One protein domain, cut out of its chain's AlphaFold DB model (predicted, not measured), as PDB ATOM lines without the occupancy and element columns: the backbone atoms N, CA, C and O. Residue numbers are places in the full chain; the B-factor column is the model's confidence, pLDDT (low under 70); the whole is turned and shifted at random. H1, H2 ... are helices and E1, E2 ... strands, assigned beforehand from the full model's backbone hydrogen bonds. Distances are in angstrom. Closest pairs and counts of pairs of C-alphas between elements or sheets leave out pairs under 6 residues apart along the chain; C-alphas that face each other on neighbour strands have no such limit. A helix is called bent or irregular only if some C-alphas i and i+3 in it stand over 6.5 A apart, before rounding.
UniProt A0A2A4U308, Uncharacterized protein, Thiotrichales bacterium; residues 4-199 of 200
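AT A GLANCE: This is residues 4 to 199 of the 200 residues of an uncharacterized protein of Thiotrichales bacterium (UniProt A0A2A4U308). What would one see first? Five long helices, H1, H2, H7, H8 and H9, make an up-and-down bundle, each running against the one before it in the chain, and a helical hairpin is added to one side, its H6 packing on H1 and H2 and its H5 packing on H6. At one end of the bundle the short strand E1 pairs with residues 197 to 198. What is it made of? The printed part has 196 residues, mostly helix, with nine named helices and one named strand in the order H1 H2 H3 H4 H5 H6 H7 E1 H8 H9. It is compact, with a radius of gyration of the C-alphas of 16.8 A and spans of 46 by 39 by 28 A.

HOW THE PARTS SIT: How do the first two helices stand? H1, residues 4 to 21, and H2, residues 25 to 48, are the hubs, touching four helices each. They form a hairpin with a steep tilt of 38 degrees, only just steep, and their closest C-alphas, of Ala 14 and Met 29, are 5.0 A apart. What stands beside them? H6, residues 80 to 105, touches H2 at Met 32 and Gly 92, whose C-alphas are closest at 4.9 A, and H5, residues 65 to 78, touches H6 at a shallow tilt of 22 degrees, with the closest C-alphas, of Gly 76 and Ala 83, 4.1 A apart. H7, residues 110 to 131, touches H1 the same way at 27 degrees, a shallow tilt, with the C-alphas of Ala 12 and Phe 124 closest at 4.8 A. H8, residues 137 to 161, touches H1 at Gly 4 and Met 148, closest C-alphas 3.7 A apart, while H9, residues 171 to 191, touches H2 at a shallow tilt of 7 degrees, opposite ways, closest at Val 30 and Thr 184, 5.4 A between C-alphas. How do the backbones run? Every O i to N i+4 pair is within hydrogen-bond range in H1, H5, H7, H8 and H9, against 20 of 22 in H6 and 8 of 20 in H2, where 17 of 21 O i to N i+3 pairs are.

IN THESE COORDINATES: Where do the longer elements begin and end? H1 begins at C-alpha 4, (53.832, 12.639, -10.387), and is 25.6 A long; H2 is 37.3 A, H5 20.0 A, H6 36.6 A, H7 31.0 A and H8 34.3 A. H9, 29.8 A, ends at C-alpha 191, (40.627, -0.653, -9.506). What of the short ones? H3, residues 55 to 58, is 5.3 A, H4, residues 60 to 63, is 5.0 A and only just touches H2, with 3 pairs of C-alphas within 8 A, and E1, residues 132 to 134, is 5.8 A and pairs with no named strand. Which helices are irregular? H2 has a kink of 45 degrees near residue 42 and C-alphas 44 and 47 are 8.3 A apart; H6 is only just irregular, C-alphas 81 and 84 being 7.0 A apart.

THE WHOLE: How far does it reach? The two C-alphas farthest apart, of Val 78 and Gly 161, are 50.4 A apart. Is it whole and sure? The printed part has no cut and no long link. The mean pLDDT of the printed part is 88.4, and residues 49 to 58 are under 70.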
ATOM      1  N   GLY A   4      53.596  14.078 -10.325       89.06
ATOM      2  CA  GLY A   4      53.832  12.639 -10.387       89.06
ATOM      3  C   GLY A   4      54.365  12.032  -9.083       89.06
ATOM      4  O   GLY A   4      53.861  10.989  -8.665       89.06
ATOM      5  N   ASP A   5      55.329  12.675  -8.415       91.81
ATOM      6  CA  ASP A   5      55.865  12.185  -7.140       91.81
ATOM      7  C   ASP A   5      54.775  12.174  -6.060       91.81
ATOM      8  O   ASP A   5      54.629  11.203  -5.314       91.81
ATOM      9  N   HIS A   6      53.974  13.243  -6.008       91.94
ATOM     10  CA  HIS A   6      52.872  13.395  -5.063       91.94
ATOM     11  C   HIS A   6      51.840  12.270  -5.216       91.94
ATOM     12  O   HIS A   6      51.436  11.665  -4.218       91.94
ATOM     13  N   ILE A   7      51.463  11.918  -6.452       93.31
ATOM     14  CA  ILE A   7      50.552  10.799  -6.751       93.31
ATOM     15  C   ILE A   7      51.126   9.471  -6.235       93.31
ATOM     16  O   ILE A   7      50.414   8.679  -5.602       93.31
ATOM     17  N   VAL A   8      52.412   9.220  -6.488       95.50
ATOM     18  CA  VAL A   8      53.093   7.966  -6.129       95.50
ATOM     19  C   VAL A   8      53.252   7.834  -4.613       95.50
ATOM     20  O   VAL A   8      52.883   6.800  -4.050       95.50
ATOM     21  N   LEU A   9      53.725   8.879  -3.928       95.62
ATOM     22  CA  LEU A   9      53.858   8.889  -2.468       95.62
ATOM     23  C   LEU A   9      52.497   8.804  -1.776       95.62
ATOM     24  O   LEU A   9      52.345   8.034  -0.825       95.62
ATOM     25  N   SER A  10      51.488   9.522  -2.279       95.62
ATOM     26  CA  SER A  10      50.116   9.450  -1.757       95.62
ATOM     27  C   SER A  10      49.570   8.031  -1.852       95.62
ATOM     28  O   SER A  10      48.957   7.524  -0.915       95.62
ATOM     29  N   SER A  11      49.858   7.349  -2.959       96.12
ATOM     30  CA  SER A  11      49.475   5.954  -3.161       96.12
ATOM     31  C   SER A  11      50.238   4.997  -2.246       96.12
ATOM     32  O   SER A  11      49.641   4.057  -1.722       96.12
ATOM     33  N   ALA A  12      51.531   5.235  -2.002       97.12
ATOM     34  CA  ALA A  12      52.320   4.454  -1.049       97.12
ATOM     35  C   ALA A  12      51.741   4.575   0.367       97.12
ATOM     36  O   ALA A  12      51.450   3.569   1.018       97.12
ATOM     37  N   LEU A  13      51.496   5.803   0.824       97.00
ATOM     38  CA  LEU A  13      50.939   6.060   2.147       97.00
ATOM     39  C   LEU A  13      49.511   5.508   2.278       97.00
ATOM     40  O   LEU A  13      49.173   4.930   3.311       97.00
ATOM     41  N   ALA A  14      48.707   5.566   1.215       96.75
ATOM     42  CA  ALA A  14      47.384   4.952   1.185       96.75
ATOM     43  C   ALA A  14      47.431   3.427   1.351       96.75
ATOM     44  O   ALA A  14      46.578   2.874   2.044       96.75
ATOM     45  N   VAL A  15      48.424   2.742   0.766       97.12
ATOM     46  CA  VAL A  15      48.633   1.297   0.970       97.12
ATOM     47  C   VAL A  15      48.920   0.995   2.439       97.12
ATOM     48  O   VAL A  15      48.305   0.086   3.001       97.12
ATOM     49  N   VAL A  16      49.797   1.775   3.078       97.00
ATOM     50  CA  VAL A  16      50.125   1.613   4.503       97.00
ATOM     51  C   VAL A  16      48.899   1.876   5.378       97.00
ATOM     52  O   VAL A  16      48.557   1.048   6.218       97.00
ATOM     53  N   ILE A  17      48.191   2.987   5.167       95.69
ATOM     54  CA  ILE A  17      46.995   3.333   5.946       95.69
ATOM     55  C   ILE A  17      45.911   2.265   5.776       95.69
ATOM     56  O   ILE A  17      45.351   1.788   6.765       95.69
ATOM     57  N   ALA A  18      45.640   1.839   4.543       95.62
ATOM     58  CA  ALA A  18      44.646   0.809   4.275       95.62
ATOM     59  C   ALA A  18      44.991  -0.516   4.967       95.62
ATOM     60  O   ALA A  18      44.110  -1.150   5.545       95.62
ATOM     61  N   SER A  19      46.272  -0.890   4.966       95.69
ATOM     62  CA  SER A  19      46.788  -2.069   5.663       95.69
ATOM     63  C   SER A  19      46.597  -1.970   7.181       95.69
ATOM     64  O   SER A  19      45.989  -2.855   7.785       95.69
ATOM     65  N   ARG A  20      47.064  -0.880   7.800       94.88
ATOM     66  CA  ARG A  20      47.124  -0.743   9.266       94.88
ATOM     67  C   ARG A  20      45.764  -0.503   9.907       94.88
ATOM     68  O   ARG A  20      45.528  -0.957  11.023       94.88
ATOM     69  N   PHE A  21      44.865   0.180   9.204       92.81
ATOM     70  CA  PHE A  21      43.544   0.539   9.720       92.81
ATOM     71  C   PHE A  21      42.407  -0.294   9.117       92.81
ATOM     72  O   PHE A  21      41.240  -0.040   9.408       92.81
ATOM     73  N   ASN A  22      42.735  -1.314   8.311       91.69
ATOM     74  CA  ASN A  22      41.768  -2.182   7.637       91.69
ATOM     75  C   ASN A  22      40.755  -1.389   6.787       91.69
ATOM     76  O   ASN A  22      39.553  -1.668   6.780       91.69
ATOM     77  N   PHE A  23      41.238  -0.359   6.091       93.19
ATOM     78  CA  PHE A  23      40.419   0.443   5.188       93.19
ATOM     79  C   PHE A  23      40.431  -0.127   3.771       93.19
ATOM     80  O   PHE A  23      41.343  -0.846   3.363       93.19
ATOM     81  N   LYS A  24      39.419   0.235   2.976       93.69
ATOM     82  CA  LYS A  24      39.410  -0.099   1.548       93.69
ATOM     83  C   LYS A  24      40.537   0.666   0.851       93.69
ATOM     84  O   LYS A  24      40.571   1.896   0.910       93.69
ATOM     85  N   LEU A  25      41.418  -0.057   0.159       95.56
ATOM     86  CA  LEU A  25      42.593   0.526  -0.494       95.56
ATOM     87  C   LEU A  25      42.218   1.604  -1.520       95.56
ATOM     88  O   LEU A  25      42.676   2.736  -1.417       95.56
ATOM     89  N   VAL A  26      41.350   1.270  -2.478       95.81
ATOM     90  CA  VAL A  26      41.058   2.146  -3.627       95.81
ATOM     91  C   VAL A  26      40.433   3.485  -3.215       95.81
ATOM     92  O   VAL A  26      40.956   4.510  -3.643       95.81
ATOM     93  N   PRO A  27      39.390   3.544  -2.358       94.69
ATOM     94  CA  PRO A  27      38.875   4.823  -1.866       94.69
ATOM     95  C   PRO A  27      39.917   5.634  -1.090       94.69
ATOM     96  O   PRO A  27      39.963   6.850  -1.233       94.69
ATOM     97  N   THR A  28      40.779   4.966  -0.313       95.69
ATOM     98  CA  THR A  28      41.845   5.636   0.446       95.69
ATOM     99  C   THR A  28      42.859   6.266  -0.499       95.69
ATOM    100  O   THR A  28      43.156   7.445  -0.366       95.69
ATOM    101  N   MET A  29      43.326   5.526  -1.507       95.62
ATOM    102  CA  MET A  29      44.226   6.058  -2.531       95.62
ATOM    103  C   MET A  29      43.606   7.225  -3.294       95.62
ATOM    104  O   MET A  29      44.254   8.247  -3.466       95.62
ATOM    105  N   VAL A  30      42.348   7.089  -3.724       95.25
ATOM    106  CA  VAL A  30      41.609   8.146  -4.428       95.25
ATOM    107  C   VAL A  30      41.522   9.408  -3.573       95.25
ATOM    108  O   VAL A  30      41.828  10.488  -4.066       95.25
ATOM    109  N   GLY A  31      41.172   9.272  -2.291       94.56
ATOM    110  CA  GLY A  31      41.146  10.395  -1.358       94.56
ATOM    111  C   GLY A  31      42.519  11.046  -1.198       94.56
ATOM    112  O   GLY A  31      42.622  12.264  -1.276       94.56
ATOM    113  N   MET A  32      43.579  10.247  -1.043       94.94
ATOM    114  CA  MET A  32      44.940  10.765  -0.888       94.94
ATOM    115  C   MET A  32      45.470  11.459  -2.142       94.94
ATOM    116  O   MET A  32      46.076  12.517  -2.029       94.94
ATOM    117  N   ILE A  33      45.221  10.913  -3.333       94.44
ATOM    118  CA  ILE A  33      45.639  11.551  -4.586       94.44
ATOM    119  C   ILE A  33      44.881  12.866  -4.789       94.44
ATOM    120  O   ILE A  33      45.506  13.873  -5.116       94.44
ATOM    121  N   LEU A  34      43.566  12.880  -4.538       92.88
ATOM    122  CA  LEU A  34      42.730  14.071  -4.693       92.88
ATOM    123  C   LEU A  34      43.189  15.221  -3.792       92.88
ATOM    124  O   LEU A  34      43.084  16.380  -4.177       92.88
ATOM    125  N   LEU A  35      43.751  14.919  -2.624       90.56
ATOM    126  CA  LEU A  35      44.318  15.929  -1.734       90.56
ATOM    127  C   LEU A  35      45.563  16.608  -2.288       90.56
ATOM    128  O   LEU A  35      46.006  17.547  -1.668       90.56
ATOM    129  N   ASN A  36      46.115  16.209  -3.431       88.62
ATOM    130  CA  ASN A  36      47.150  17.004  -4.102       88.62
ATOM    131  C   ASN A  36      46.550  18.093  -5.003       88.62
ATOM    132  O   ASN A  36      47.274  18.794  -5.691       88.62
ATOM    133  N   THR A  37      45.220  18.239  -5.029       87.06
ATOM    134  CA  THR A  37      44.548  19.351  -5.720       87.06
ATOM    135  C   THR A  37      44.438  20.611  -4.860       87.06
ATOM    136  O   THR A  37      43.842  21.584  -5.319       87.06
ATOM    137  N   ILE A  38      45.007  20.629  -3.642       80.38
ATOM    138  CA  ILE A  38      45.036  21.849  -2.808       80.38
ATOM    139  C   ILE A  38      45.760  22.979  -3.532       80.38
ATOM    140  O   ILE A  38      45.353  24.124  -3.360       80.38
ATOM    141  N   ASP A  39      46.728  22.633  -4.389       77.75
ATOM    142  CA  ASP A  39      47.491  23.561  -5.229       77.75
ATOM    143  C   ASP A  39      46.622  24.415  -6.153       77.75
ATOM    144  O   ASP A  39      47.107  25.320  -6.828       77.75
ATOM    145  N   ILE A  40      45.311  24.168  -6.206       78.50
ATOM    146  CA  ILE A  40      44.373  25.085  -6.840       78.50
ATOM    147  C   ILE A  40      44.456  26.501  -6.250       78.50
ATOM    148  O   ILE A  40      44.099  27.458  -6.937       78.50
ATOM    149  N   ASP A  41      44.944  26.668  -5.016       73.81
ATOM    150  CA  ASP A  41      45.178  27.993  -4.453       73.81
ATOM    151  C   ASP A  41      46.264  28.780  -5.209       73.81
ATOM    152  O   ASP A  41      46.148  30.005  -5.312       73.81
ATOM    153  N   HIS A  42      47.206  28.104  -5.876       75.62
ATOM    154  CA  HIS A  42      48.154  28.742  -6.793       75.62
ATOM    155  C   HIS A  42      47.450  29.452  -7.951       75.62
ATOM    156  O   HIS A  42      47.957  30.460  -8.425       75.62
ATOM    157  N   ILE A  43      46.263  29.020  -8.404       76.50
ATOM    158  CA  ILE A  43      45.551  29.711  -9.497       76.50
ATOM    159  C   ILE A  43      45.295  31.179  -9.129       76.50
ATOM    160  O   ILE A  43      45.471  32.076  -9.959       76.50
ATOM    161  N   PHE A  44      44.927  31.434  -7.872       76.00
ATOM    162  CA  PHE A  44      44.597  32.774  -7.390       76.00
ATOM    163  C   PHE A  44      45.830  33.653  -7.157       76.00
ATOM    164  O   PHE A  44      45.699  34.873  -7.152       76.00
ATOM    165  N   TYR A  45      47.014  33.051  -7.004       73.88
ATOM    166  CA  TYR A  45      48.246  33.742  -6.612       73.88
ATOM    167  C   TYR A  45      49.448  33.424  -7.515       73.88
ATOM    168  O   TYR A  45      50.580  33.701  -7.136       73.88
ATOM    169  N   HIS A  46      49.221  32.881  -8.714       71.31
ATOM    170  CA  HIS A  46      50.270  32.425  -9.638       71.31
ATOM    171  C   HIS A  46      51.276  33.523 -10.012       71.31
ATOM    172  O   HIS A  46      52.443  33.245 -10.236       71.31
ATOM    173  N   TYR A  47      50.848  34.787 -10.026       71.00
ATOM    174  CA  TYR A  47      51.716  35.938 -10.289       71.00
ATOM    175  C   TYR A  47      52.764  36.183  -9.187       71.00
ATOM    176  O   TYR A  47      53.694  36.959  -9.391       71.00
ATOM    177  N   LEU A  48      52.597  35.563  -8.013       71.31
ATOM    178  CA  LEU A  48      53.571  35.562  -6.921       71.31
ATOM    179  C   LEU A  48      54.520  34.353  -6.994       71.31
ATOM    180  O   LEU A  48      55.541  34.350  -6.311       71.31
ATOM    181  N   ASP A  49      54.186  33.343  -7.797       69.62
ATOM    182  CA  ASP A  49      54.963  32.118  -7.969       69.62
ATOM    183  C   ASP A  49      55.992  32.334  -9.087       69.62
ATOM    184  O   ASP A  49      55.666  32.346 -10.273       69.62
ATOM    185  N   ASP A  50      57.244  32.589  -8.710       65.56
ATOM    186  CA  ASP A  50      58.347  32.887  -9.628       65.56
ATOM    187  C   ASP A  50      59.071  31.630 -10.139       65.56
ATOM    188  O   ASP A  50      60.223  31.709 -10.563       65.56
ATOM    189  N   ASP A  51      58.407  30.470 -10.085       63.03
ATOM    190  CA  ASP A  51      58.987  29.138 -10.290       63.03
ATOM    191  C   ASP A  51      60.121  28.808  -9.280       63.03
ATOM    192  O   ASP A  51      60.849  27.822  -9.450       63.03
ATOM    193  N   THR A  52      60.302  29.614  -8.220       57.88
ATOM    194  CA  THR A  52      61.291  29.385  -7.156       57.88
ATOM    195  C   THR A  52      60.635  29.007  -5.819       57.88
ATOM    196  O   THR A  52      59.437  28.772  -5.715       57.88
ATOM    197  N   LYS A  53      61.443  28.884  -4.757       53.59
ATOM    198  CA  LYS A  53      61.110  28.285  -3.446       53.59
ATOM    199  C   LYS A  53      59.942  28.888  -2.660       53.59
ATOM    200  O   LYS A  53      59.702  28.460  -1.527       53.59
ATOM    201  N   ASN A  54      59.282  29.907  -3.187       53.00
ATOM    202  CA  ASN A  54      58.385  30.746  -2.416       53.00
ATOM    203  C   ASN A  54      56.942  30.227  -2.325       53.00
ATOM    204  O   ASN A  54      56.173  30.807  -1.562       53.00
ATOM    205  N   SER A  55      56.578  29.122  -2.987       53.59
ATOM    206  CA  SER A  55      55.204  28.591  -2.929       53.59
ATOM    207  C   SER A  55      54.696  28.369  -1.493       53.59
ATOM    208  O   SER A  55      53.623  28.831  -1.115       53.59
ATOM    209  N   LEU A  56      55.519  27.782  -0.619       56.62
ATOM    210  CA  LEU A  56      55.162  27.540   0.790       56.62
ATOM    211  C   LEU A  56      54.895  28.814   1.603       56.62
ATOM    212  O   LEU A  56      54.169  28.771   2.595       56.62
ATOM    213  N   ILE A  57      55.522  29.928   1.225       57.06
ATOM    214  CA  ILE A  57      55.474  31.196   1.967       57.06
ATOM    215  C   ILE A  57      54.365  32.105   1.421       57.06
ATOM    216  O   ILE A  57      53.907  33.003   2.125       57.06
ATOM    217  N   LEU A  58      53.914  31.874   0.187       61.25
ATOM    218  CA  LEU A  58      53.041  32.794  -0.541       61.25
ATOM    219  C   LEU A  58      51.591  32.316  -0.660       61.25
ATOM    220  O   LEU A  58      50.734  33.090  -1.088       61.25
ATOM    221  N   HIS A  59      51.287  31.079  -0.256       70.69
ATOM    222  CA  HIS A  59      49.975  30.482  -0.493       70.69
ATOM    223  C   HIS A  59      49.144  30.299   0.787       70.69
ATOM    224  O   HIS A  59      49.561  29.602   1.720       70.69
ATOM    225  N   PRO A  60      47.938  30.898   0.865       71.44
ATOM    226  CA  PRO A  60      47.097  30.820   2.054       71.44
ATOM    227  C   PRO A  60      46.737  29.395   2.491       71.44
ATOM    228  O   PRO A  60      46.681  29.152   3.697       71.44
ATOM    229  N   ALA A  61      46.511  28.440   1.573       72.06
ATOM    230  CA  ALA A  61      46.178  27.072   1.984       72.06
ATOM    231  C   ALA A  61      47.379  26.376   2.643       72.06
ATOM    232  O   ALA A  61      47.203  25.599   3.581       72.06
ATOM    233  N   HIS A  62      48.596  26.711   2.219       75.25
ATOM    234  CA  HIS A  62      49.838  26.211   2.801       75.25
ATOM    235  C   HIS A  62      50.112  26.831   4.181       75.25
ATOM    236  O   HIS A  62      50.441  26.116   5.131       75.25
ATOM    237  N   ILE A  63      49.883  28.139   4.333       73.62
ATOM    238  CA  ILE A  63      50.090  28.876   5.592       73.62
ATOM    239  C   ILE A  63      49.067  28.464   6.658       73.62
ATOM    240  O   ILE A  63      49.419  28.179   7.804       73.62
ATOM    241  N   TYR A  64      47.785  28.413   6.293       78.62
ATOM    242  CA  TYR A  64      46.699  28.099   7.228       78.62
ATOM    243  C   TYR A  64      46.389  26.601   7.319       78.62
ATOM    244  O   TYR A  64      45.471  26.199   8.044       78.62
ATOM    245  N   ALA A  65      47.194  25.766   6.660       80.00
ATOM    246  CA  ALA A  65      47.110  24.315   6.698       80.00
ATOM    247  C   ALA A  65      46.995  23.751   8.116       80.00
ATOM    248  O   ALA A  65      46.197  22.850   8.368       80.00
ATOM    249  N   GLY A  66      47.768  24.300   9.058       80.81
ATOM    250  CA  GLY A  66      47.780  23.842  10.447       80.81
ATOM    251  C   GLY A  66      46.411  23.943  11.122       80.81
ATOM    252  O   GLY A  66      46.031  23.044  11.871       80.81
ATOM    253  N   ILE A  67      45.630  24.983  10.805       85.56
ATOM    254  CA  ILE A  67      44.273  25.161  11.338       85.56
ATOM    255  C   ILE A  67      43.338  24.100  10.751       85.56
ATOM    256  O   ILE A  67      42.607  23.447  11.496       85.56
ATOM    257  N   ALA A  68      43.388  23.882   9.433       84.06
ATOM    258  CA  ALA A  68      42.579  22.860   8.772       84.06
ATOM    259  C   ALA A  68      42.905  21.455   9.305       84.06
ATOM    260  O   ALA A  68      42.003  20.715   9.703       84.06
ATOM    261  N   VAL A  69      44.194  21.116   9.405       89.06
ATOM    262  CA  VAL A  69      44.676  19.853   9.980       89.06
ATOM    263  C   VAL A  69      44.192  19.691  11.419       89.06
ATOM    264  O   VAL A  69      43.684  18.623  11.766       89.06
ATOM    265  N   PHE A  70      44.284  20.733  12.249       88.88
ATOM    266  CA  PHE A  70      43.808  20.697  13.633       88.88
ATOM    267  C   PHE A  70      42.301  20.426  13.724       88.88
ATOM    268  O   PHE A  70      41.882  19.500  14.422       88.88
ATOM    269  N   VAL A  71      41.477  21.180  12.989       91.88
ATOM    270  CA  VAL A  71      40.011  21.036  13.012       91.88
ATOM    271  C   VAL A  71      39.584  19.652  12.517       91.88
ATOM    272  O   VAL A  71      38.734  19.003  13.132       91.88
ATOM    273  N   ILE A  72      40.203  19.159  11.444       92.06
ATOM    274  CA  ILE A  72      39.911  17.834  10.889       92.06
ATOM    275  C   ILE A  72      40.345  16.734  11.866       92.06
ATOM    276  O   ILE A  72      39.575  15.798  12.103       92.06
ATOM    277  N   SER A  73      41.508  16.878  12.507       91.81
ATOM    278  CA  SER A  73      41.977  15.958  13.555       91.81
ATOM    279  C   SER A  73      40.983  15.883  14.704       91.81
ATOM    280  O   SER A  73      40.562  14.793  15.093       91.81
ATOM    281  N   LEU A  74      40.540  17.042  15.200       93.38
ATOM    282  CA  LEU A  74      39.560  17.124  16.274       93.38
ATOM    283  C   LEU A  74      38.241  16.453  15.872       93.38
ATOM    284  O   LEU A  74      37.682  15.685  16.652       93.38
ATOM    285  N   SER A  75      37.774  16.661  14.638       92.62
ATOM    286  CA  SER A  75      36.548  16.027  14.139       92.62
ATOM    287  C   SER A  75      36.633  14.492  14.117       92.62
ATOM    288  O   SER A  75      35.670  13.819  14.497       92.62
ATOM    289  N   GLY A  76      37.795  13.938  13.747       90.50
ATOM    290  CA  GLY A  76      38.053  12.497  13.742       90.50
ATOM    291  C   GLY A  76      38.148  11.896  15.145       90.50
ATOM    292  O   GLY A  76      37.717  10.761  15.348       90.50
ATOM    293  N   ILE A  77      38.654  12.665  16.117       91.25
ATOM    294  CA  ILE A  77      38.700  12.276  17.534       91.25
ATOM    295  C   ILE A  77      37.292  12.283  18.142       91.25
ATOM    296  O   ILE A  77      36.900  11.321  18.800       91.25
ATOM    297  N   VAL A  78      36.511  13.342  17.901       94.75
ATOM    298  CA  VAL A  78      35.168  13.514  18.483       94.75
ATOM    299  C   VAL A  78      34.171  12.505  17.910       94.75
ATOM    300  O   VAL A  78      33.311  12.000  18.632       94.75
ATOM    301  N   ARG A  79      34.262  12.185  16.613       92.56
ATOM    302  CA  ARG A  79      33.363  11.231  15.952       92.56
ATOM    303  C   ARG A  79      34.160  10.147  15.250       92.56
ATOM    304  O   ARG A  79      34.682  10.345  14.158       92.56
ATOM    305  N   ARG A  80      34.127   8.940  15.818       85.88
ATOM    306  CA  ARG A  80      34.802   7.755  15.262       85.88
ATOM    307  C   ARG A  80      34.410   7.445  13.813       85.88
ATOM    308  O   ARG A  80      35.241   6.948  13.060       85.88
ATOM    309  N   SER A  81      33.184   7.771  13.396       87.31
ATOM    310  CA  SER A  81      32.741   7.639  11.999       87.31
ATOM    311  C   SER A  81      33.528   8.527  11.025       87.31
ATOM    312  O   SER A  81      33.612   8.203   9.845       87.31
ATOM    313  N   PHE A  82      34.124   9.623  11.506       89.69
ATOM    314  CA  PHE A  82      34.983  10.510  10.723       89.69
ATOM    315  C   PHE A  82      36.468  10.165  10.803       89.69
ATOM    316  O   PHE A  82      37.233  10.708  10.016       89.69
ATOM    317  N   ALA A  83      36.889   9.243  11.675       88.12
ATOM    318  CA  ALA A  83      38.304   8.902  11.842       88.12
ATOM    319  C   ALA A  83      38.968   8.451  10.526       88.12
ATOM    320  O   ALA A  83      40.108   8.820  10.264       88.12
ATOM    321  N   TYR A  84      38.232   7.719   9.678       90.62
ATOM    322  CA  TYR A  84      38.669   7.353   8.326       90.62
ATOM    323  C   TYR A  84      39.032   8.590   7.493       90.62
ATOM    324  O   TYR A  84      40.171   8.742   7.061       90.62
ATOM    325  N   TYR A  85      38.062   9.489   7.317       89.81
ATOM    326  CA  TYR A  85      38.217  10.686   6.495       89.81
ATOM    327  C   TYR A  85      39.261  11.633   7.074       89.81
ATOM    328  O   TYR A  85      40.091  12.145   6.332       89.81
ATOM    329  N   ALA A  86      39.261  11.816   8.395       92.56
ATOM    330  CA  ALA A  86      40.234  12.651   9.074       92.56
ATOM    331  C   ALA A  86      41.656  12.144   8.823       92.56
ATOM    332  O   ALA A  86      42.495  12.915   8.370       92.56
ATOM    333  N   LEU A  87      41.913  10.846   9.023       92.75
ATOM    334  CA  LEU A  87      43.237  10.276   8.793       92.75
ATOM    335  C   LEU A  87      43.669  10.408   7.330       92.75
ATOM    336  O   LEU A  87      44.798  10.811   7.076       92.75
ATOM    337  N   THR A  88      42.789  10.095   6.375       92.06
ATOM    338  CA  THR A  88      43.097  10.236   4.944       92.06
ATOM    339  C   THR A  88      43.423  11.684   4.582       92.06
ATOM    340  O   THR A  88      44.416  11.915   3.896       92.06
ATOM    341  N   ILE A  89      42.636  12.647   5.075       91.38
ATOM    342  CA  ILE A  89      42.836  14.071   4.790       91.38
ATOM    343  C   ILE A  89      44.130  14.585   5.408       91.38
ATOM    344  O   ILE A  89      44.959  15.141   4.696       91.38
ATOM    345  N   ILE A  90      44.343  14.349   6.701       92.69
ATOM    346  CA  ILE A  90      45.543  14.809   7.406       92.69
ATOM    347  C   ILE A  90      46.791  14.191   6.786       92.69
ATOM    348  O   ILE A  90      47.733  14.908   6.479       92.69
ATOM    349  N   ALA A  91      46.790  12.877   6.552       92.88
ATOM    350  CA  ALA A  91      47.945  12.195   5.986       92.88
ATOM    351  C   ALA A  91      48.269  12.686   4.570       92.88
ATOM    352  O   ALA A  91      49.436  12.921   4.271       92.88
ATOM    353  N   GLY A  92      47.258  12.860   3.709       91.69
ATOM    354  CA  GLY A  92      47.460  13.378   2.354       91.69
ATOM    355  C   GLY A  92      47.971  14.815   2.357       91.69
ATOM    356  O   GLY A  92      48.970  15.108   1.709       91.69
ATOM    357  N   TYR A  93      47.351  15.684   3.154       89.88
ATOM    358  CA  TYR A  93      47.735  17.090   3.249       89.88
ATOM    359  C   TYR A  93      49.137  17.263   3.850       89.88
ATOM    360  O   TYR A  93      49.962  17.994   3.314       89.88
ATOM    361  N   SER A  94      49.450  16.556   4.940       90.56
ATOM    362  CA  SER A  94      50.784  16.591   5.548       90.56
ATOM    363  C   SER A  94      51.857  16.037   4.618       90.56
ATOM    364  O   SER A  94      52.960  16.575   4.593       90.56
ATOM    365  N   LEU A  95      51.549  14.985   3.854       92.12
ATOM    366  CA  LEU A  95      52.476  14.447   2.864       92.12
ATOM    367  C   LEU A  95      52.762  15.472   1.768       92.12
ATOM    368  O   LEU A  95      53.929  15.696   1.468       92.12
ATOM    369  N   HIS A  96      51.719  16.102   1.229       90.12
ATOM    370  CA  HIS A  96      51.826  17.142   0.214       90.12
ATOM    371  C   HIS A  96      52.725  18.306   0.684       90.12
ATOM    372  O   HIS A  96      53.753  18.588   0.066       90.12
ATOM    373  N   LEU A  97      52.455  18.867   1.867       86.69
ATOM    374  CA  LEU A  97      53.299  19.925   2.437       86.69
ATOM    375  C   LEU A  97      54.740  19.468   2.695       86.69
ATOM    376  O   LEU A  97      55.683  20.232   2.497       86.69
ATOM    377  N   ALA A  98      54.933  18.227   3.151       88.50
ATOM    378  CA  ALA A  98      56.266  17.683   3.397       88.50
ATOM    379  C   ALA A  98      57.067  17.537   2.096       88.50
ATOM    380  O   ALA A  98      58.261  17.833   2.074       88.50
ATOM    381  N   THR A  99      56.425  17.114   1.006       88.75
ATOM    382  CA  THR A  99      57.065  17.014  -0.311       88.75
ATOM    383  C   THR A  99      57.460  18.375  -0.875       88.75
ATOM    384  O   THR A  99      58.536  18.493  -1.465       88.75
ATOM    385  N   ASP A 100      56.675  19.423  -0.633       83.00
ATOM    386  CA  ASP A 100      57.056  20.776  -1.049       83.00
ATOM    387  C   ASP A 100      58.128  21.378  -0.154       83.00
ATOM    388  O   ASP A 100      59.069  21.997  -0.654       83.00
ATOM    389  N   ALA A 101      58.083  21.108   1.152       84.31
ATOM    390  CA  ALA A 101      59.153  21.493   2.066       84.31
ATOM    391  C   ALA A 101      60.491  20.849   1.668       84.31
ATOM    392  O   ALA A 101      61.523  21.523   1.662       84.31
ATOM    393  N   LEU A 102      60.479  19.572   1.272       86.50
ATOM    394  CA  LEU A 102      61.664  18.878   0.762       86.50
ATOM    395  C   LEU A 102      62.168  19.482  -0.553       86.50
ATOM    396  O   LEU A 102      63.371  19.706  -0.692       86.50
ATOM    397  N   ALA A 103      61.272  19.786  -1.499       85.06
ATOM    398  CA  ALA A 103      61.638  20.443  -2.756       85.06
ATOM    399  C   ALA A 103      62.272  21.826  -2.515       85.06
ATOM    400  O   ALA A 103      63.304  22.156  -3.107       85.06
ATOM    401  N   SER A 104      61.701  22.599  -1.589       83.50
ATOM    402  CA  SER A 104      62.195  23.919  -1.193       83.50
ATOM    403  C   SER A 104      63.551  23.854  -0.490       83.50
ATOM    404  O   SER A 104      64.455  24.634  -0.820       83.50
ATOM    405  N   PHE A 105      63.756  22.869   0.392       86.06
ATOM    406  CA  PHE A 105      65.033  22.634   1.071       86.06
ATOM    407  C   PHE A 105      66.188  22.432   0.078       86.06
ATOM    408  O   PHE A 105      67.247  23.044   0.225       86.06
ATOM    409  N   VAL A 106      65.966  21.651  -0.986       85.88
ATOM    410  CA  VAL A 106      66.963  21.422  -2.051       85.88
ATOM    411  C   VAL A 106      66.944  22.473  -3.154       85.88
ATOM    412  O   VAL A 106      67.586  22.306  -4.190       85.88
ATOM    413  N   GLN A 107      66.231  23.576  -2.940       84.50
ATOM    414  CA  GLN A 107      66.202  24.706  -3.858       84.50
ATOM    415  C   GLN A 107      65.704  24.364  -5.257       84.50
ATOM    416  O   GLN A 107      66.137  24.992  -6.218       84.50
ATOM    417  N   TYR A 108      64.831  23.360  -5.369       79.31
ATOM    418  CA  TYR A 108      64.317  22.876  -6.650       79.31
ATOM    419  C   TYR A 108      65.429  22.483  -7.641       79.31
ATOM    420  O   TYR A 108      65.208  22.421  -8.849       79.31
ATOM    421  N   GLN A 109      66.640  22.177  -7.156       83.25
ATOM    422  CA  GLN A 109      67.720  21.739  -8.033       83.25
ATOM    423  C   GLN A 109      67.378  20.371  -8.633       83.25
ATOM    424  O   GLN A 109      67.246  19.373  -7.918       83.25
ATOM    425  N   MET A 110      67.300  20.323  -9.964       82.62
ATOM    426  CA  MET A 110      66.838  19.163 -10.739       82.62
ATOM    427  C   MET A 110      67.541  17.849 -10.382       82.62
ATOM    428  O   MET A 110      66.900  16.803 -10.312       82.62
ATOM    429  N   GLN A 111      68.845  17.896 -10.110       88.38
ATOM    430  CA  GLN A 111      69.633  16.725  -9.711       88.38
ATOM    431  C   GLN A 111      69.130  16.078  -8.411       88.38
ATOM    432  O   GLN A 111      69.021  14.855  -8.333       88.38
ATOM    433  N   TYR A 112      68.767  16.883  -7.409       89.00
ATOM    434  CA  TYR A 112      68.238  16.379  -6.143       89.00
ATOM    435  C   TYR A 112      66.787  15.925  -6.283       89.00
ATOM    436  O   TYR A 112      66.421  14.891  -5.727       89.00
ATOM    437  N   LEU A 113      65.987  16.635  -7.081       87.38
ATOM    438  CA  LEU A 113      64.616  16.221  -7.381       87.38
ATOM    439  C   LEU A 113      64.580  14.858  -8.089       87.38
ATOM    440  O   LEU A 113      63.787  14.002  -7.709       87.38
ATOM    441  N   LEU A 114      65.496  14.599  -9.029       88.25
ATOM    442  CA  LEU A 114      65.621  13.289  -9.674       88.25
ATOM    443  C   LEU A 114      65.961  12.182  -8.664       88.25
ATOM    444  O   LEU A 114      65.373  11.100  -8.712       88.25
ATOM    445  N   ILE A 115      66.880  12.447  -7.728       92.19
ATOM    446  CA  ILE A 115      67.204  11.506  -6.644       92.19
ATOM    447  C   ILE A 115      65.958  11.223  -5.793       92.19
ATOM    448  O   ILE A 115      65.667  10.060  -5.502       92.19
ATOM    449  N   TYR A 116      65.182  12.249  -5.434       91.56
ATOM    450  CA  TYR A 116      63.939  12.082  -4.677       91.56
ATOM    451  C   TYR A 116      62.863  11.317  -5.444       91.56
ATOM    452  O   TYR A 116      62.179  10.487  -4.843       91.56
ATOM    453  N   THR A 117      62.756  11.498  -6.758       91.62
ATOM    454  CA  THR A 117      61.885  10.668  -7.596       91.62
ATOM    455  C   THR A 117      62.305   9.200  -7.557       91.62
ATOM    456  O   THR A 117      61.461   8.325  -7.357       91.62
ATOM    457  N   LEU A 118      63.598   8.895  -7.701       93.19
ATOM    458  CA  LEU A 118      64.082   7.511  -7.629       93.19
ATOM    459  C   LEU A 118      63.767   6.883  -6.267       93.19
ATOM    460  O   LEU A 118      63.262   5.760  -6.200       93.19
ATOM    461  N   ILE A 119      63.992   7.628  -5.183       94.06
ATOM    462  CA  ILE A 119      63.642   7.205  -3.823       94.06
ATOM    463  C   ILE A 119      62.131   6.964  -3.704       94.06
ATOM    464  O   ILE A 119      61.718   5.934  -3.178       94.06
ATOM    465  N   THR A 120      61.302   7.858  -4.240       94.12
ATOM    466  CA  THR A 120      59.837   7.748  -4.243       94.12
ATOM    467  C   THR A 120      59.359   6.477  -4.944       94.12
ATOM    468  O   THR A 120      58.534   5.739  -4.399       94.12
ATOM    469  N   VAL A 121      59.922   6.161  -6.114       94.44
ATOM    470  CA  VAL A 121      59.626   4.925  -6.854       94.44
ATOM    471  C   VAL A 121      60.000   3.688  -6.043       94.44
ATOM    472  O   VAL A 121      59.218   2.733  -5.985       94.44
ATOM    473  N   ILE A 122      61.170   3.700  -5.396       95.69
ATOM    474  CA  ILE A 122      61.631   2.596  -4.546       95.69
ATOM    475  C   ILE A 122      60.695   2.426  -3.348       95.69
ATOM    476  O   ILE A 122      60.236   1.309  -3.099       95.69
ATOM    477  N   ILE A 123      60.369   3.509  -2.636       95.75
ATOM    478  CA  ILE A 123      59.462   3.500  -1.481       95.75
ATOM    479  C   ILE A 123      58.106   2.934  -1.883       95.75
ATOM    480  O   ILE A 123      57.622   1.995  -1.249       95.75
ATOM    481  N   PHE A 124      57.498   3.456  -2.948       96.44
ATOM    482  CA  PHE A 124      56.192   3.001  -3.404       96.44
ATOM    483  C   PHE A 124      56.211   1.531  -3.823       96.44
ATOM    484  O   PHE A 124      55.397   0.747  -3.334       96.44
ATOM    485  N   SER A 125      57.166   1.134  -4.667       94.56
ATOM    486  CA  SER A 125      57.262  -0.248  -5.146       94.56
ATOM    487  C   SER A 125      57.448  -1.209  -3.973       94.56
ATOM    488  O   SER A 125      56.694  -2.171  -3.835       94.56
ATOM    489  N   SER A 126      58.376  -0.901  -3.065       95.94
ATOM    490  CA  SER A 126      58.651  -1.716  -1.875       95.94
ATOM    491  C   SER A 126      57.432  -1.809  -0.955       95.94
ATOM    492  O   SER A 126      57.101  -2.889  -0.470       95.94
ATOM    493  N   THR A 127      56.712  -0.698  -0.774       97.19
ATOM    494  CA  THR A 127      55.473  -0.640   0.012       97.19
ATOM    495  C   THR A 127      54.399  -1.544  -0.589       97.19
ATOM    496  O   THR A 127      53.815  -2.359   0.125       97.19
ATOM    497  N   VAL A 128      54.167  -1.468  -1.903       96.31
ATOM    498  CA  VAL A 128      53.191  -2.328  -2.587       96.31
ATOM    499  C   VAL A 128      53.584  -3.800  -2.473       96.31
ATOM    500  O   VAL A 128      52.738  -4.625  -2.128       96.31
ATOM    501  N   TYR A 129      54.853  -4.142  -2.716       95.38
ATOM    502  CA  TYR A 129      55.330  -5.526  -2.624       95.38
ATOM    503  C   TYR A 129      55.205  -6.105  -1.211       95.38
ATOM    504  O   TYR A 129      54.851  -7.276  -1.065       95.38
ATOM    505  N   TYR A 130      55.467  -5.299  -0.182       96.25
ATOM    506  CA  TYR A 130      55.425  -5.742   1.207       96.25
ATOM    507  C   TYR A 130      53.994  -5.859   1.756       96.25
ATOM    508  O   TYR A 130      53.651  -6.868   2.386       96.25
ATOM    509  N   TYR A 131      53.161  -4.836   1.530       97.50
ATOM    510  CA  TYR A 131      51.846  -4.712   2.162       97.50
ATOM    511  C   TYR A 131      50.706  -5.329   1.359       97.50
ATOM    512  O   TYR A 131      49.750  -5.808   1.963       97.50
ATOM    513  N   VAL A 132      50.766  -5.354   0.028       96.19
ATOM    514  CA  VAL A 132      49.732  -6.023  -0.768       96.19
ATOM    515  C   VAL A 132      50.091  -7.500  -0.836       96.19
ATOM    516  O   VAL A 132      51.136  -7.852  -1.372       96.19
ATOM    517  N   LEU A 133      49.253  -8.386  -0.299       94.75
ATOM    518  CA  LEU A 133      49.468  -9.837  -0.307       94.75
ATOM    519  C   LEU A 133      48.931 -10.466  -1.596       94.75
ATOM    520  O   LEU A 133      49.670 -11.181  -2.273       94.75
ATOM    521  N   SER A 134      47.704 -10.118  -1.987       93.19
ATOM    522  CA  SER A 134      47.039 -10.579  -3.213       93.19
ATOM    523  C   SER A 134      46.316  -9.423  -3.919       93.19
ATOM    524  O   SER A 134      46.104  -8.358  -3.334       93.19
ATOM    525  N   GLY A 135      45.970  -9.626  -5.191       92.69
ATOM    526  CA  GLY A 135      45.381  -8.608  -6.063       92.69
ATOM    527  C   GLY A 135      46.339  -8.162  -7.177       92.69
ATOM    528  O   GLY A 135      47.458  -8.673  -7.294       92.69
ATOM    529  N   PRO A 136      45.926  -7.210  -8.028       93.62
ATOM    530  CA  PRO A 136      46.656  -6.848  -9.243       93.62
ATOM    531  C   PRO A 136      47.847  -5.898  -8.972       93.62
ATOM    532  O   PRO A 136      47.875  -4.772  -9.468       93.62
ATOM    533  N   LYS A 137      48.856  -6.349  -8.205       94.00
ATOM    534  CA  LYS A 137      50.026  -5.540  -7.778       94.00
ATOM    535  C   LYS A 137      50.779  -4.904  -8.943       94.00
ATOM    536  O   LYS A 137      51.039  -3.709  -8.923       94.00
ATOM    537  N   LEU A 138      51.093  -5.691  -9.972       92.88
ATOM    538  CA  LEU A 138      51.836  -5.201 -11.138       92.88
ATOM    539  C   LEU A 138      51.040  -4.152 -11.915       92.88
ATOM    540  O   LEU A 138      51.608  -3.153 -12.336       92.88
ATOM    541  N   LYS A 139      49.717  -4.334 -12.042       94.31
ATOM    542  CA  LYS A 139      48.833  -3.336 -12.656       94.31
ATOM    543  C   LYS A 139      48.848  -2.034 -11.856       94.31
ATOM    544  O   LYS A 139      48.904  -0.969 -12.455       94.31
ATOM    545  N   LEU A 140      48.808  -2.119 -10.523       95.00
ATOM    546  CA  LEU A 140      48.895  -0.960  -9.632       95.00
ATOM    547  C   LEU A 140      50.239  -0.235  -9.782       95.00
ATOM    548  O   LEU A 140      50.251   0.979  -9.961       95.00
ATOM    549  N   ILE A 141      51.354  -0.970  -9.763       95.19
ATOM    550  CA  ILE A 141      52.689  -0.381  -9.915       95.19
ATOM    551  C   ILE A 141      52.835   0.277 -11.286       95.19
ATOM    552  O   ILE A 141      53.179   1.453 -11.364       95.19
ATOM    553  N   ALA A 142      52.509  -0.449 -12.359       94.88
ATOM    554  CA  ALA A 142      52.589   0.065 -13.722       94.88
ATOM    555  C   ALA A 142      51.730   1.321 -13.901       94.88
ATOM    556  O   ALA A 142      52.194   2.301 -14.472       94.88
ATOM    557  N   TYR A 143      50.509   1.320 -13.363       95.75
ATOM    558  CA  TYR A 143      49.620   2.472 -13.420       95.75
ATOM    559  C   TYR A 143      50.213   3.711 -12.728       95.75
ATOM    560  O   TYR A 143      50.169   4.801 -13.299       95.75
ATOM    561  N   MET A 144      50.800   3.560 -11.536       94.75
ATOM    562  CA  MET A 144      51.398   4.695 -10.822       94.75
ATOM    563  C   MET A 144      52.653   5.222 -11.510       94.75
ATOM    564  O   MET A 144      52.807   6.434 -11.638       94.75
ATOM    565  N   LEU A 145      53.505   4.335 -12.030       93.69
ATOM    566  CA  LEU A 145      54.689   4.743 -12.788       93.69
ATOM    567  C   LEU A 145      54.318   5.435 -14.105       93.69
ATOM    568  O   LEU A 145      54.917   6.456 -14.434       93.69
ATOM    569  N   LEU A 146      53.304   4.940 -14.827       95.06
ATOM    570  CA  LEU A 146      52.795   5.620 -16.024       95.06
ATOM    571  C   LEU A 146      52.187   6.980 -15.684       95.06
ATOM    572  O   LEU A 146      52.411   7.936 -16.421       95.06
ATOM    573  N   SER A 147      51.433   7.082 -14.587       93.94
ATOM    574  CA  SER A 147      50.830   8.349 -14.158       93.94
ATOM    575  C   SER A 147      51.909   9.378 -13.815       93.94
ATOM    576  O   SER A 147      51.839  10.513 -14.281       93.94
ATOM    577  N   MET A 148      52.950   8.964 -13.085       93.75
ATOM    578  CA  MET A 148      54.109   9.799 -12.767       93.75
ATOM    579  C   MET A 148      54.839  10.259 -14.032       93.75
ATOM    580  O   MET A 148      55.024  11.458 -14.230       93.75
ATOM    581  N   LEU A 149      55.183   9.324 -14.924       93.81
ATOM    582  CA  LEU A 149      55.860   9.633 -16.183       93.81
ATOM    583  C   LEU A 149      55.030  10.581 -17.057       93.81
ATOM    584  O   LEU A 149      55.571  11.525 -17.623       93.81
ATOM    585  N   THR A 150      53.715  10.366 -17.131       93.56
ATOM    586  CA  THR A 150      52.797  11.236 -17.881       93.56
ATOM    587  C   THR A 150      52.805  12.652 -17.314       93.56
ATOM    588  O   THR A 150      52.909  13.608 -18.080       93.56
ATOM    589  N   CYS A 151      52.765  12.797 -15.984       91.56
ATOM    590  CA  CYS A 151      52.860  14.110 -15.348       91.56
ATOM    591  C   CYS A 151      54.164  14.816 -15.715       91.56
ATOM    592  O   CYS A 151      54.141  15.990 -16.073       91.56
ATOM    593  N   TYR A 152      55.282  14.091 -15.701       90.38
ATOM    594  CA  TYR A 152      56.593  14.672 -15.984       90.38
ATOM    595  C   TYR A 152      56.723  15.093 -17.433       90.38
ATOM    596  O   TYR A 152      57.191  16.191 -17.701       90.38
ATOM    597  N   LEU A 153      56.286  14.249 -18.369       91.94
ATOM    598  CA  LEU A 153      56.348  14.566 -19.792       91.94
ATOM    599  C   LEU A 153      55.500  15.792 -20.126       91.94
ATOM    600  O   LEU A 153      55.947  16.649 -20.884       91.94
ATOM    601  N   ILE A 154      54.306  15.906 -19.541       92.06
ATOM    602  CA  ILE A 154      53.425  17.049 -19.788       92.06
ATOM    603  C   ILE A 154      53.992  18.318 -19.151       92.06
ATOM    604  O   ILE A 154      54.086  19.337 -19.832       92.06
ATOM    605  N   GLN A 155      54.436  18.263 -17.893       86.69
ATOM    606  CA  GLN A 155      55.062  19.415 -17.236       86.69
ATOM    607  C   GLN A 155      56.336  19.850 -17.971       86.69
ATOM    608  O   GLN A 155      56.479  21.025 -18.295       86.69
ATOM    609  N   ALA A 156      57.213  18.915 -18.343       86.94
ATOM    610  CA  ALA A 156      58.408  19.206 -19.130       86.94
ATOM    611  C   ALA A 156      58.067  19.811 -20.500       86.94
ATOM    612  O   ALA A 156      58.739  20.739 -20.940       86.94
ATOM    613  N   SER A 157      57.008  19.336 -21.162       91.25
ATOM    614  CA  SER A 157      56.556  19.902 -22.439       91.25
ATOM    615  C   SER A 157      56.077  21.347 -22.286       91.25
ATOM    616  O   SER A 157      56.362  22.170 -23.148       91.25
ATOM    617  N   ILE A 158      55.398  21.680 -21.186       89.31
ATOM    618  CA  ILE A 158      54.939  23.047 -20.902       89.31
ATOM    619  C   ILE A 158      56.127  23.970 -20.601       89.31
ATOM    620  O   ILE A 158      56.271  25.004 -21.251       89.31
ATOM    621  N   PHE A 159      57.002  23.577 -19.671       85.50
ATOM    622  CA  PHE A 159      58.119  24.415 -19.227       85.50
ATOM    623  C   PHE A 159      59.240  24.521 -20.267       85.50
ATOM    624  O   PHE A 159      59.697  25.616 -20.579       85.50
ATOM    625  N   PHE A 160      59.690  23.397 -20.827       87.50
ATOM    626  CA  PHE A 160      60.838  23.376 -21.740       87.50
ATOM    627  C   PHE A 160      60.442  23.429 -23.215       87.50
ATOM    628  O   PHE A 160      61.206  23.951 -24.018       87.50
ATOM    629  N   GLY A 161      59.283  22.876 -23.584       91.69
ATOM    630  CA  GLY A 161      58.821  22.855 -24.974       91.69
ATOM    631  C   GLY A 161      58.065  24.120 -25.377       91.69
ATOM    632  O   GLY A 161      58.319  24.674 -26.443       91.69
ATOM    633  N   LEU A 162      57.137  24.577 -24.531       92.00
ATOM    634  CA  LEU A 162      56.300  25.751 -24.796       92.00
ATOM    635  C   LEU A 162      56.820  27.034 -24.133       92.00
ATOM    636  O   LEU A 162      56.304  28.105 -24.442       92.00
ATOM    637  N   HIS A 163      57.819  26.940 -23.246       90.06
ATOM    638  CA  HIS A 163      58.353  28.068 -22.471       90.06
ATOM    639  C   HIS A 163      57.274  28.835 -21.688       90.06
ATOM    640  O   HIS A 163      57.312  30.061 -21.582       90.06
ATOM    641  N   ILE A 164      56.282  28.111 -21.161       88.50
ATOM    642  CA  ILE A 164      55.204  28.683 -20.350       88.50
ATOM    643  C   ILE A 164      55.553  28.489 -18.874       88.50
ATOM    644  O   ILE A 164      55.694  27.358 -18.411       88.50
ATOM    645  N   HIS A 165      55.650  29.604 -18.153       83.25
ATOM    646  CA  HIS A 165      56.073  29.680 -16.752       83.25
ATOM    647  C   HIS A 165      54.901  30.048 -15.831       83.25
ATOM    648  O   HIS A 165      53.944  30.682 -16.292       83.25
ATOM    649  N   MET A 166      54.950  29.683 -14.542       79.25
ATOM    650  CA  MET A 166      53.825  29.944 -13.624       79.25
ATOM    651  C   MET A 166      53.583  31.443 -13.410       79.25
ATOM    652  O   MET A 166      52.433  31.880 -13.378       79.25
ATOM    653  N   ASN A 167      54.649  32.244 -13.400       78.25
ATOM    654  CA  ASN A 167      54.576  33.703 -13.283       78.25
ATOM    655  C   ASN A 167      53.950  34.415 -14.499       78.25
ATOM    656  O   ASN A 167      53.600  35.592 -14.410       78.25
ATOM    657  N   THR A 168      53.826  33.737 -15.645       82.88
ATOM    658  CA  THR A 168      53.303  34.317 -16.897       82.88
ATOM    659  C   THR A 168      51.960  33.730 -17.313       82.88
ATOM    660  O   THR A 168      51.265  34.319 -18.143       82.88
ATOM    661  N   SER A 169      51.572  32.578 -16.767       87.56
ATOM    662  CA  SER A 169      50.347  31.885 -17.147       87.56
ATOM    663  C   SER A 169      49.870  30.939 -16.055       87.56
ATOM    664  O   SER A 169      50.650  30.192 -15.476       87.56
ATOM    665  N   ILE A 170      48.551  30.866 -15.863       86.69
ATOM    666  CA  ILE A 170      47.909  29.859 -15.000       86.69
ATOM    667  C   ILE A 170      47.939  28.442 -15.589       86.69
ATOM    668  O   ILE A 170      47.587  27.480 -14.906       86.69
ATOM    669  N   LEU A 171      48.307  28.291 -16.868       88.88
ATOM    670  CA  LEU A 171      48.220  27.020 -17.585       88.88
ATOM    671  C   LEU A 171      48.971  25.865 -16.892       88.88
ATOM    672  O   LEU A 171      48.368  24.797 -16.777       88.88
ATOM    673  N   PRO A 172      50.218  26.024 -16.395       85.88
ATOM    674  CA  PRO A 172      50.927  24.934 -15.723       85.88
ATOM    675  C   PRO A 172      50.173  24.411 -14.492       85.88
ATOM    676  O   PRO A 172      50.127  23.200 -14.272       85.88
ATOM    677  N   ILE A 173      49.520  25.303 -13.738       83.69
ATOM    678  CA  ILE A 173      48.738  24.963 -12.541       83.69
ATOM    679  C   ILE A 173      47.456  24.226 -12.936       83.69
ATOM    680  O   ILE A 173      47.172  23.148 -12.415       83.69
ATOM    681  N   VAL A 174      46.702  24.760 -13.905       88.38
ATOM    682  CA  VAL A 174      45.468  24.129 -14.405       88.38
ATOM    683  C   VAL A 174      45.754  22.726 -14.940       88.38
ATOM    684  O   VAL A 174      45.003  21.789 -14.660       88.38
ATOM    685  N   VAL A 175      46.856  22.559 -15.673       89.69
ATOM    686  CA  VAL A 175      47.282  21.251 -16.172       89.69
ATOM    687  C   VAL A 175      47.698  20.337 -15.022       89.69
ATOM    688  O   VAL A 175      47.262  19.189 -14.998       89.69
ATOM    689  N   GLY A 176      48.466  20.823 -14.044       86.44
ATOM    690  CA  GLY A 176      48.838  20.051 -12.852       86.44
ATOM    691  C   GLY A 176      47.620  19.495 -12.107       86.44
ATOM    692  O   GLY A 176      47.508  18.280 -11.918       86.44
ATOM    693  N   VAL A 177      46.651  20.357 -11.780       88.38
ATOM    694  CA  VAL A 177      45.388  19.961 -11.134       88.38
ATOM    695  C   VAL A 177      44.603  18.981 -12.012       88.38
ATOM    696  O   VAL A 177      44.132  17.950 -11.527       88.38
ATOM    697  N   GLY A 178      44.496  19.255 -13.315       91.31
ATOM    698  CA  GLY A 178      43.813  18.383 -14.270       91.31
ATOM    699  C   GLY A 178      44.417  16.978 -14.336       91.31
ATOM    700  O   GLY A 178      43.683  15.989 -14.348       91.31
ATOM    701  N   LEU A 179      45.746  16.865 -14.306       91.38
ATOM    702  CA  LEU A 179      46.446  15.581 -14.291       91.38
ATOM    703  C   LEU A 179      46.214  14.812 -12.990       91.38
ATOM    704  O   LEU A 179      45.948  13.611 -13.048       91.38
ATOM    705  N   CYS A 180      46.218  15.488 -11.839       90.75
ATOM    706  CA  CYS A 180      45.846  14.879 -10.559       90.75
ATOM    707  C   CYS A 180      44.404  14.347 -10.576       90.75
ATOM    708  O   CYS A 180      44.149  13.226 -10.124       90.75
ATOM    709  N   LEU A 181      43.454  15.098 -11.142       93.31
ATOM    710  CA  LEU A 181      42.058  14.667 -11.280       93.31
ATOM    711  C   LEU A 181      41.912  13.473 -12.232       93.31
ATOM    712  O   LEU A 181      41.213  12.512 -11.906       93.31
ATOM    713  N   LEU A 182      42.600  13.491 -13.377       94.38
ATOM    714  CA  LEU A 182      42.610  12.374 -14.324       94.38
ATOM    715  C   LEU A 182      43.224  11.119 -13.701       94.38
ATOM    716  O   LEU A 182      42.639  10.040 -13.807       94.38
ATOM    717  N   ALA A 183      44.354  11.250 -13.001       93.62
ATOM    718  CA  ALA A 183      44.948  10.150 -12.253       93.62
ATOM    719  C   ALA A 183      43.953   9.612 -11.209       93.62
ATOM    720  O   ALA A 183      43.634   8.428 -11.179       93.62
ATOM    721  N   THR A 184      43.333  10.483 -10.420       94.31
ATOM    722  CA  THR A 184      42.315  10.070  -9.443       94.31
ATOM    723  C   THR A 184      41.172   9.279 -10.097       94.31
ATOM    724  O   THR A 184      40.815   8.187  -9.639       94.31
ATOM    725  N   PHE A 185      40.628   9.789 -11.205       96.38
ATOM    726  CA  PHE A 185      39.542   9.156 -11.948       96.38
ATOM    727  C   PHE A 185      39.938   7.782 -12.502       96.38
ATOM    728  O   PHE A 185      39.234   6.793 -12.272       96.38
ATOM    729  N   PHE A 186      41.077   7.681 -13.193       96.06
ATOM    730  CA  PHE A 186      41.532   6.413 -13.763       96.06
ATOM    731  C   PHE A 186      41.908   5.398 -12.686       96.06
ATOM    732  O   PHE A 186      41.573   4.222 -12.835       96.06
ATOM    733  N   CYS A 187      42.508   5.830 -11.575       95.44
ATOM    734  CA  CYS A 187      42.753   4.978 -10.417       95.44
ATOM    735  C   CYS A 187      41.442   4.362  -9.911       95.44
ATOM    736  O   CYS A 187      41.340   3.142  -9.745       95.44
ATOM    737  N   TYR A 188      40.400   5.177  -9.732       96.62
ATOM    738  CA  TYR A 188      39.087   4.677  -9.337       96.62
ATOM    739  C   TYR A 188      38.527   3.681 -10.363       96.62
ATOM    740  O   TYR A 188      38.191   2.551 -10.013       96.62
ATOM    741  N   VAL A 189      38.455   4.048 -11.644       96.94
ATOM    742  CA  VAL A 189      37.848   3.206 -12.688       96.94
ATOM    743  C   VAL A 189      38.577   1.870 -12.852       96.94
ATOM    744  O   VAL A 189      37.921   0.829 -12.944       96.94
ATOM    745  N   LEU A 190      39.913   1.877 -12.858       96.44
ATOM    746  CA  LEU A 190      40.734   0.688 -13.102       96.44
ATOM    747  C   LEU A 190      40.727  -0.312 -11.946       96.44
ATOM    748  O   LEU A 190      40.956  -1.502 -12.201       96.44
ATOM    749  N   PHE A 191      40.492   0.157 -10.716       96.81
ATOM    750  CA  PHE A 191      40.627  -0.653  -9.506       96.81
ATOM    751  C   PHE A 191      39.350  -0.761  -8.659       96.81
ATOM    752  O   PHE A 191      39.330  -1.566  -7.735       96.81
ATOM    753  N   LYS A 192      38.242  -0.068  -8.974       95.25
ATOM    754  CA  LYS A 192      36.990  -0.136  -8.177       95.25
ATOM    755  C   LYS A 192      36.406  -1.545  -8.004       95.25
ATOM    756  O   LYS A 192      35.631  -1.760  -7.080       95.25
ATOM    757  N   ARG A 193      36.741  -2.482  -8.902       93.69
ATOM    758  CA  ARG A 193      36.332  -3.902  -8.848       93.69
ATOM    759  C   ARG A 193      37.459  -4.845  -8.417       93.69
ATOM    760  O   ARG A 193      37.269  -6.053  -8.425       93.69
ATOM    761  N   SER A 194      38.646  -4.322  -8.127       93.56
ATOM    762  CA  SER A 194      39.787  -5.136  -7.718       93.56
ATOM    763  C   SER A 194      39.696  -5.468  -6.237       93.56
ATOM    764  O   SER A 194      39.519  -4.582  -5.402       93.56
ATOM    765  N   GLU A 195      39.876  -6.742  -5.918       92.69
ATOM    766  CA  GLU A 195      40.025  -7.199  -4.543       92.69
ATOM    767  C   GLU A 195      41.509  -7.206  -4.178       92.69
ATOM    768  O   GLU A 195      42.339  -7.798  -4.871       92.69
ATOM    769  N   PHE A 196      41.844  -6.502  -3.099       94.50
ATOM    770  CA  PHE A 196      43.192  -6.454  -2.549       94.50
ATOM    771  C   PHE A 196      43.170  -7.058  -1.152       94.50
ATOM    772  O   PHE A 196      42.429  -6.592  -0.285       94.50
ATOM    773  N   THR A 197      44.007  -8.062  -0.912       95.69
ATOM    774  CA  THR A 197      44.302  -8.513   0.452       95.69
ATOM    775  C   THR A 197      45.560  -7.806   0.930       95.69
ATOM    776  O   THR A 197      46.591  -7.867   0.262       95.69
ATOM    777  N   LEU A 198      45.482  -7.145   2.084       96.19
ATOM    778  CA  LEU A 198      46.597  -6.411   2.679       96.19
ATOM    779  C   LEU A 198      47.154  -7.149   3.902       96.19
ATOM    780  O   LEU A 198      46.417  -7.811   4.635       96.19
ATOM    781  N   ARG A 199      48.463  -7.023   4.122       95.00
ATOM    782  CA  ARG A 199      49.151  -7.416   5.360       95.00
ATOM    783  C   ARG A 199      48.621  -6.549   6.513       95.00
ATOM    784  O   ARG A 199      48.290  -5.395   6.270       95.00
TER     785      ARG A 199